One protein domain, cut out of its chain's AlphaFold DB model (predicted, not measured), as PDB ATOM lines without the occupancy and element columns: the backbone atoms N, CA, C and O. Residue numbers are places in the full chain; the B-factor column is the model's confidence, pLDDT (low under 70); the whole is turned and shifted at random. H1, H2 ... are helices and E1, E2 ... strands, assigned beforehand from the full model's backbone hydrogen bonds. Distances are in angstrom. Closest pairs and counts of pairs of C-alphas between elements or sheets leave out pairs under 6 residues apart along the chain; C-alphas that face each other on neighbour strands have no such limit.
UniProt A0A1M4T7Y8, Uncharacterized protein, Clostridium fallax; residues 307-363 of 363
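AT A GLANCE: This is residues 307 to 363 of the 363 residues of an uncharacterized protein of Clostridium fallax (UniProt A0A1M4T7Y8). This is a single strongly twisted sheet, a long two-stranded hairpin of E1 and E2 carried on by the shorter strands E3 and E4, with the small helix H1 only grazing it. The turn between E1 and E2 lies at one end of the long axis, and the long loop of residues 337 to 348 bulges out at the other. The printed part has 57 residues, with one named helix and four named strands in the order H1 E1 E2 E3 E4. The sheet's order is E1 - E2 - E3 - E4, all antiparallel, and the class is mostly strand. The whole is compact, with a radius of gyration of the C-alphas of 11.3 A, yet elongated in outline, spanning 35 by 18 by 16 A.

HOW THE PARTS SIT: Begin near the first printed residue with H1, residues 309 to 312, which is on the sheet but only grazes it, with 8 pairs of C-alphas within 10 A. H1 is too short for any O i to N i+4 pair inside it; its one O i to N i+3 pair is within range. A tight link leads to E1, residues 318 to 326, an edge strand. E1 forms a hairpin with E2, residues 329 to 336, at 154 degrees between their directions; look for N 321 and O 333, 2.9 A apart, and N 333 and O 321, 2.8 A apart, both within hydrogen-bond range. E2 and E3, residues 349 to 354, form a hairpin at 145 degrees, with N 332 and O 351 2.8 A apart. E3 and E4, residues 359 to 362, form the last hairpin at 154 degrees, with N 352 and O 361 2.7 A apart. E1 to E4 make a meander, each strand the antiparallel neighbour of the one before. From edge to edge the strands' lines turn by 84 degrees, and the edge strands E1 and E4 are apart.

IN THESE COORDINATES: Find C-alpha 309 at (154.051, 218.305, 113.989), where H1 begins. E1 starts at C-alpha 318, (148.098, 219.455, 122.671), and runs 22.7 A; E2 comes back over 22.7 A. E3 measures 16.5 A, and E4 ends at C-alpha 362, (162.597, 222.347, 122.777).

THE WHOLE: The two C-alphas farthest apart, those of Asp 327 and Gln 341, are 35.5 A from each other. The printed part has no cut and ends at residue 363, the chain's last. The link E2 to E3, 12 residues, is long; the others are tight. The mean pLDDT of the printed part is 87.1; residues 325 to 329 of the model are under 70.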
ATOM      1  N   ALA A 307     156.570 219.162 108.697       88.69
ATOM      2  CA  ALA A 307     157.488 219.152 109.835       88.69
ATOM      3  C   ALA A 307     157.103 218.106 110.903       88.69
ATOM      4  O   ALA A 307     157.572 218.190 112.038       88.69
ATOM      5  N   ASP A 308     156.230 217.153 110.556       90.06
ATOM      6  CA  ASP A 308     155.790 216.042 111.405       90.06
ATOM      7  C   ASP A 308     155.130 216.471 112.734       90.06
ATOM      8  O   ASP A 308     155.128 215.753 113.737       90.06
ATOM      9  N   LEU A 309     154.554 217.681 112.762       93.12
ATOM     10  CA  LEU A 309     154.051 218.305 113.989       93.12
ATOM     11  C   LEU A 309     152.930 217.506 114.652       93.12
ATOM     12  O   LEU A 309     152.881 217.469 115.876       93.12
ATOM     13  N   GLU A 310     152.051 216.857 113.885       91.31
ATOM     14  CA  GLU A 310     150.951 216.067 114.457       91.31
ATOM     15  C   GLU A 310     151.444 214.791 115.156       91.31
ATOM     16  O   GLU A 310     150.836 214.357 116.135       91.31
ATOM     17  N   ASN A 311     152.559 214.209 114.710       92.12
ATOM     18  CA  ASN A 311     153.153 213.048 115.374       92.12
ATOM     19  C   ASN A 311     153.932 213.460 116.630       92.12
ATOM     20  O   ASN A 311     153.886 212.760 117.645       92.12
ATOM     21  N   ILE A 312     154.617 214.607 116.587       94.12
ATOM     22  CA  ILE A 312     155.363 215.151 117.731       94.12
ATOM     23  C   ILE A 312     154.398 215.683 118.805       94.12
ATOM     24  O   ILE A 312     154.580 215.426 119.999       94.12
ATOM     25  N   PHE A 313     153.352 216.388 118.377       95.44
ATOM     26  CA  PHE A 313     152.331 217.020 119.208       95.44
ATOM     27  C   PHE A 313     150.928 216.568 118.766       95.44
ATOM     28  O   PHE A 313     150.228 217.293 118.053       95.44
ATOM     29  N   PRO A 314     150.480 215.378 119.203       95.19
ATOM     30  CA  PRO A 314     149.149 214.882 118.876       95.19
ATOM     31  C   PRO A 314     148.048 215.867 119.291       95.19
ATOM     32  O   PRO A 314     147.947 216.253 120.461       95.19
ATOM     33  N   ARG A 315     147.211 216.279 118.329       94.25
ATOM     34  CA  ARG A 315     146.158 217.288 118.552       94.25
ATOM     35  C   ARG A 315     144.976 216.797 119.388       94.25
ATOM     36  O   ARG A 315     144.110 217.589 119.725       94.25
ATOM     37  N   ASP A 316     144.911 215.521 119.747       93.94
ATOM     38  CA  ASP A 316     143.991 215.032 120.783       93.94
ATOM     39  C   ASP A 316     144.454 215.421 122.201       93.94
ATOM     40  O   ASP A 316     143.705 215.267 123.165       93.94
ATOM     41  N   LYS A 317     145.691 215.923 122.344       94.69
ATOM     42  CA  LYS A 317     146.323 216.224 123.639       94.69
ATOM     43  C   LYS A 317     146.896 217.622 123.754       94.69
ATOM     44  O   LYS A 317     146.947 218.146 124.867       94.69
ATOM     45  N   TYR A 318     147.362 218.198 122.653       96.69
ATOM     46  CA  TYR A 318     148.098 219.455 122.671       96.69
ATOM     47  C   TYR A 318     147.518 220.472 121.694       96.69
ATOM     48  O   TYR A 318     147.045 220.115 120.617       96.69
ATOM     49  N   ASN A 319     147.613 221.743 122.076       95.88
ATOM     50  CA  ASN A 319     147.511 222.873 121.163       95.88
ATOM     51  C   ASN A 319     148.917 223.240 120.693       95.88
ATOM     52  O   ASN A 319     149.853 223.233 121.498       95.88
ATOM     53  N   VAL A 320     149.052 223.603 119.423       95.62
ATOM     54  CA  VAL A 320     150.295 224.119 118.846       95.62
ATOM     55  C   VAL A 320     150.009 225.494 118.262       95.62
ATOM     56  O   VAL A 320     149.315 225.610 117.254       95.62
ATOM     57  N   ASN A 321     150.566 226.529 118.886       92.00
ATOM     58  CA  ASN A 321     150.386 227.917 118.477       92.00
ATOM     59  C   ASN A 321     151.700 228.501 117.965       92.00
ATOM     60  O   ASN A 321     152.763 228.269 118.538       92.00
ATOM     61  N   PHE A 322     151.635 229.291 116.897       87.12
ATOM     62  CA  PHE A 322     152.769 230.102 116.466       87.12
ATOM     63  C   PHE A 322     152.849 231.367 117.322       87.12
ATOM     64  O   PHE A 322     151.852 232.072 117.458       87.12
ATOM     65  N   VAL A 323     154.026 231.653 117.883       78.56
ATOM     66  CA  VAL A 323     154.200 232.782 118.811       78.56
ATOM     67  C   VAL A 323     155.135 233.832 118.252       78.56
ATOM     68  O   VAL A 323     154.848 235.017 118.378       78.56
ATOM     69  N   GLN A 324     156.262 233.448 117.650       70.00
ATOM     70  CA  GLN A 324     157.279 234.420 117.253       70.00
ATOM     71  C   GLN A 324     158.266 233.872 116.227       70.00
ATOM     72  O   GLN A 324     158.440 232.667 116.051       70.00
ATOM     73  N   LYS A 325     158.947 234.817 115.586       62.78
ATOM     74  CA  LYS A 325     160.156 234.631 114.804       62.78
ATOM     75  C   LYS A 325     161.286 235.370 115.522       62.78
ATOM     76  O   LYS A 325     161.366 236.590 115.435       62.78
ATOM     77  N   GLU A 326     162.115 234.646 116.256       56.28
ATOM     78  CA  GLU A 326     163.398 235.162 116.757       56.28
ATOM     79  C   GLU A 326     164.451 234.781 115.717       56.28
ATOM     80  O   GLU A 326     164.381 233.667 115.239       56.28
ATOM     81  N   ASP A 327     165.377 235.643 115.291       51.97
ATOM     82  CA  ASP A 327     166.570 235.255 114.502       51.97
ATOM     83  C   ASP A 327     166.384 234.172 113.400       51.97
ATOM     84  O   ASP A 327     167.191 233.252 113.273       51.97
ATOM     85  N   TYR A 328     165.335 234.282 112.568       50.91
ATOM     86  CA  TYR A 328     164.979 233.311 111.498       50.91
ATOM     87  C   TYR A 328     164.525 231.921 111.976       50.91
ATOM     88  O   TYR A 328     164.503 230.961 111.211       50.91
ATOM     89  N   ASN A 329     164.146 231.835 113.236       62.38
ATOM     90  CA  ASN A 329     163.886 230.634 113.993       62.38
ATOM     91  C   ASN A 329     162.422 230.690 114.468       62.38
ATOM     92  O   ASN A 329     161.975 231.675 115.063       62.38
ATOM     93  N   PHE A 330     161.639 229.661 114.136       80.31
ATOM     94  CA  PHE A 330     160.188 229.674 114.334       80.31
ATOM     95  C   PHE A 330     159.840 229.147 115.715       80.31
ATOM     96  O   PHE A 330     160.090 227.981 116.008       80.31
ATOM     97  N   VAL A 331     159.247 229.988 116.556       87.75
ATOM     98  CA  VAL A 331     158.877 229.600 117.915       87.75
ATOM     99  C   VAL A 331     157.418 229.165 117.950       87.75
ATOM    100  O   VAL A 331     156.502 229.941 117.661       87.75
ATOM    101  N   LEU A 332     157.224 227.907 118.330       91.88
ATOM    102  CA  LEU A 332     155.937 227.295 118.617       91.88
ATOM    103  C   LEU A 332     155.736 227.245 120.130       91.88
ATOM    104  O   LEU A 332     156.648 226.869 120.863       91.88
ATOM    105  N   GLU A 333     154.542 227.569 120.601       93.75
ATOM    106  CA  GLU A 333     154.113 227.299 121.968       93.75
ATOM    107  C   GLU A 333     153.166 226.112 121.969       93.75
ATOM    108  O   GLU A 333     152.143 226.095 121.282       93.75
ATOM    109  N   VAL A 334     153.541 225.108 122.757       96.12
ATOM    110  CA  VAL A 334     152.794 223.871 122.915       96.12
ATOM    111  C   VAL A 334     152.176 223.857 124.301       96.12
ATOM    112  O   VAL A 334     152.881 223.828 125.315       96.12
ATOM    113  N   THR A 335     150.849 223.850 124.348       95.56
ATOM    114  CA  THR A 335     150.083 223.759 125.595       95.56
ATOM    115  C   THR A 335     149.254 222.487 125.613       95.56
ATOM    116  O   THR A 335     148.946 221.901 124.580       95.56
ATOM    117  N   GLY A 336     148.918 222.018 126.808       93.94
ATOM    118  CA  GLY A 336     148.017 220.885 126.965       93.94
ATOM    119  C   GLY A 336     146.558 221.284 126.763       93.94
ATOM    120  O   GLY A 336     146.157 222.373 127.171       93.94
ATOM    121  N   ILE A 337     145.757 220.394 126.182       92.69
ATOM    122  CA  ILE A 337     144.300 220.539 126.147       92.69
ATOM    123  C   ILE A 337     143.744 220.177 127.524       92.69
ATOM    124  O   ILE A 337     144.086 219.140 128.104       92.69
ATOM    125  N   GLU A 338     142.879 221.034 128.055       86.31
ATOM    126  CA  GLU A 338     142.221 220.796 129.335       86.31
ATOM    127  C   GLU A 338     141.392 219.501 129.292       86.31
ATOM    128  O   GLU A 338     140.619 219.267 128.367       86.31
ATOM    129  N   GLY A 339     141.579 218.623 130.283       83.50
ATOM    130  CA  GLY A 339     140.861 217.347 130.375       83.50
ATOM    131  C   GLY A 339     141.379 216.218 129.469       83.50
ATOM    132  O   GLY A 339     140.848 215.108 129.537       83.50
ATOM    133  N   ALA A 340     142.424 216.444 128.664       87.81
ATOM    134  CA  ALA A 340     142.983 215.402 127.802       87.81
ATOM    135  C   ALA A 340     143.665 214.271 128.595       87.81
ATOM    136  O   ALA A 340     144.441 214.497 129.530       87.81
ATOM    137  N   GLN A 341     143.422 213.021 128.187       86.38
ATOM    138  CA  GLN A 341     144.061 211.849 128.788       86.38
ATOM    139  C   GLN A 341     145.486 211.633 128.254       86.38
ATOM    140  O   GLN A 341     145.764 211.775 127.064       86.38
ATOM    141  N   GLY A 342     146.406 211.220 129.132       84.69
ATOM    142  CA  GLY A 342     147.777 210.866 128.735       84.69
ATOM    143  C   GLY A 342     148.658 212.057 128.337       84.69
ATOM    144  O   GLY A 342     149.673 211.867 127.660       84.69
ATOM    145  N   LEU A 343     148.276 213.266 128.750       89.06
ATOM    146  CA  LEU A 343     149.051 214.492 128.592       89.06
ATOM    147  C   LEU A 343     150.369 214.396 129.371       89.06
ATOM    148  O   LEU A 343     150.396 214.041 130.550       89.06
ATOM    149  N   ARG A 344     151.482 214.718 128.708       90.12
ATOM    150  CA  ARG A 344     152.819 214.740 129.310       90.12
ATOM    151  C   ARG A 344     153.272 216.183 129.470       90.12
ATOM    152  O   ARG A 344     153.579 216.845 128.487       90.12
ATOM    153  N   GLN A 345     153.397 216.648 130.709       88.19
ATOM    154  CA  GLN A 345     153.853 218.018 130.987       88.19
ATOM    155  C   GLN A 345     155.283 218.294 130.495       88.19
ATOM    156  O   GLN A 345     155.651 219.431 130.246       88.19
ATOM    157  N   SER A 346     156.102 217.262 130.280       90.44
ATOM    158  CA  SER A 346     157.418 217.431 129.657       90.44
ATOM    159  C   SER A 346     157.356 217.856 128.182       90.44
ATOM    160  O   SER A 346     158.367 218.323 127.659       90.44
ATOM    161  N   VAL A 347     156.202 217.717 127.520       93.00
ATOM    162  CA  VAL A 347     155.971 218.092 126.113       93.00
ATOM    163  C   VAL A 347     155.428 219.519 125.982       93.00
ATOM    164  O   VAL A 347     155.510 220.107 124.913       93.00
ATOM    165  N   THR A 348     154.911 220.120 127.055       95.12
ATOM    166  CA  THR A 348     154.472 221.521 127.013       95.12
ATOM    167  C   THR A 348     155.671 222.467 127.094       95.12
ATOM    168  O   THR A 348     156.716 222.131 127.669       95.12
ATOM    169  N   GLY A 349     155.548 223.646 126.488       94.12
ATOM    170  CA  GLY A 349     156.584 224.678 126.469       94.12
ATOM    171  C   GLY A 349     156.833 225.255 125.078       94.12
ATOM    172  O   GLY A 349     156.052 225.044 124.152       94.12
ATOM    173  N   LYS A 350     157.937 225.994 124.948       93.12
ATOM    174  CA  LYS A 350     158.346 226.617 123.688       93.12
ATOM    175  C   LYS A 350     159.275 225.703 122.894       93.12
ATOM    176  O   LYS A 350     160.136 225.024 123.455       93.12
ATOM    177  N   TYR A 351     159.095 225.702 121.582       93.12
ATOM    178  CA  TYR A 351     159.850 224.890 120.644       93.12
ATOM    179  C   TYR A 351     160.333 225.735 119.484       93.12
ATOM    180  O   TYR A 351     159.592 226.541 118.939       93.12
ATOM    181  N   LEU A 352     161.564 225.481 119.077       90.62
ATOM    182  CA  LEU A 352     162.146 225.961 117.847       90.62
ATOM    183  C   LEU A 352     161.817 224.997 116.709       90.62
ATOM    184  O   LEU A 352     162.112 223.804 116.808       90.62
ATOM    185  N   LEU A 353     161.269 225.512 115.618       89.31
ATOM    186  CA  LEU A 353     161.165 224.829 114.341       89.31
ATOM    187  C   LEU A 353     162.202 225.428 113.382       89.31
ATOM    188  O   LEU A 353     162.236 226.633 113.161       89.31
ATOM    189  N   ASP A 354     163.051 224.575 112.817       86.81
ATOM    190  CA  ASP A 354     163.989 224.902 111.740       86.81
ATOM    191  C   ASP A 354     163.384 224.399 110.423       86.81
ATOM    192  O   ASP A 354     163.362 223.191 110.181       86.81
ATOM    193  N   LEU A 355     162.883 225.301 109.569       81.88
ATOM    194  CA  LEU A 355     162.251 224.925 108.291       81.88
ATOM    195  C   LEU A 355     163.243 224.405 107.247       81.88
ATOM    196  O   LEU A 355     162.844 223.696 106.326       81.88
ATOM    197  N   LYS A 356     164.538 224.712 107.378       82.56
ATOM    198  CA  LYS A 356     165.562 224.207 106.450       82.56
ATOM    199  C   LYS A 356     165.889 222.752 106.741       82.56
ATOM    200  O   LYS A 356     166.147 221.984 105.817       82.56
ATOM    201  N   ARG A 357     165.910 222.379 108.022       85.44
ATOM    202  CA  ARG A 357     166.197 221.011 108.479       85.44
ATOM    203  C   ARG A 357     164.950 220.194 108.795       85.44
ATOM    204  O   ARG A 357     165.092 219.001 109.046       85.44
ATOM    205  N   LEU A 358     163.779 220.827 108.812       86.06
ATOM    206  CA  LEU A 358     162.510 220.256 109.271       86.06
ATOM    207  C   LEU A 358     162.649 219.628 110.660       86.06
ATOM    208  O   LEU A 358     162.224 218.503 110.910       86.06
ATOM    209  N   LYS A 359     163.319 220.352 111.560       89.06
ATOM    210  CA  LYS A 359     163.629 219.869 112.905       89.06
ATOM    211  C   LYS A 359     162.918 220.712 113.948       89.06
ATOM    212  O   LYS A 359     163.074 221.928 113.970       89.06
ATOM    213  N   VAL A 360     162.236 220.033 114.865       91.88
ATOM    214  CA  VAL A 360     161.645 220.630 116.064       91.88
ATOM    215  C   VAL A 360     162.555 220.363 117.263       91.88
ATOM    216  O   VAL A 360     163.063 219.255 117.440       91.88
ATOM    217  N   SER A 361     162.838 221.375 118.079       92.19
ATOM    218  CA  SER A 361     163.691 221.264 119.270       92.19
ATOM    219  C   SER A 361     163.140 222.125 120.397       92.19
ATOM    220  O   SER A 361     162.739 223.255 120.160       92.19
ATOM    221  N   LYS A 362     163.084 221.591 121.618       92.44
ATOM    222  CA  LYS A 362     162.597 222.347 122.777       92.44
ATOM    223  C   LYS A 362     163.597 223.446 123.158       92.44
ATOM    224  O   LYS A 362     164.800 223.197 123.053       92.44
ATOM    225  N   ILE A 363     163.090 224.611 123.568       88.94
ATOM    226  CA  ILE A 363     163.873 225.757 124.061       88.94
ATOM    227  C   ILE A 363     164.071 225.642 125.572       88.94
ATOM    228  O   ILE A 363     163.089 225.276 126.266       88.94
TER     229      ILE A 363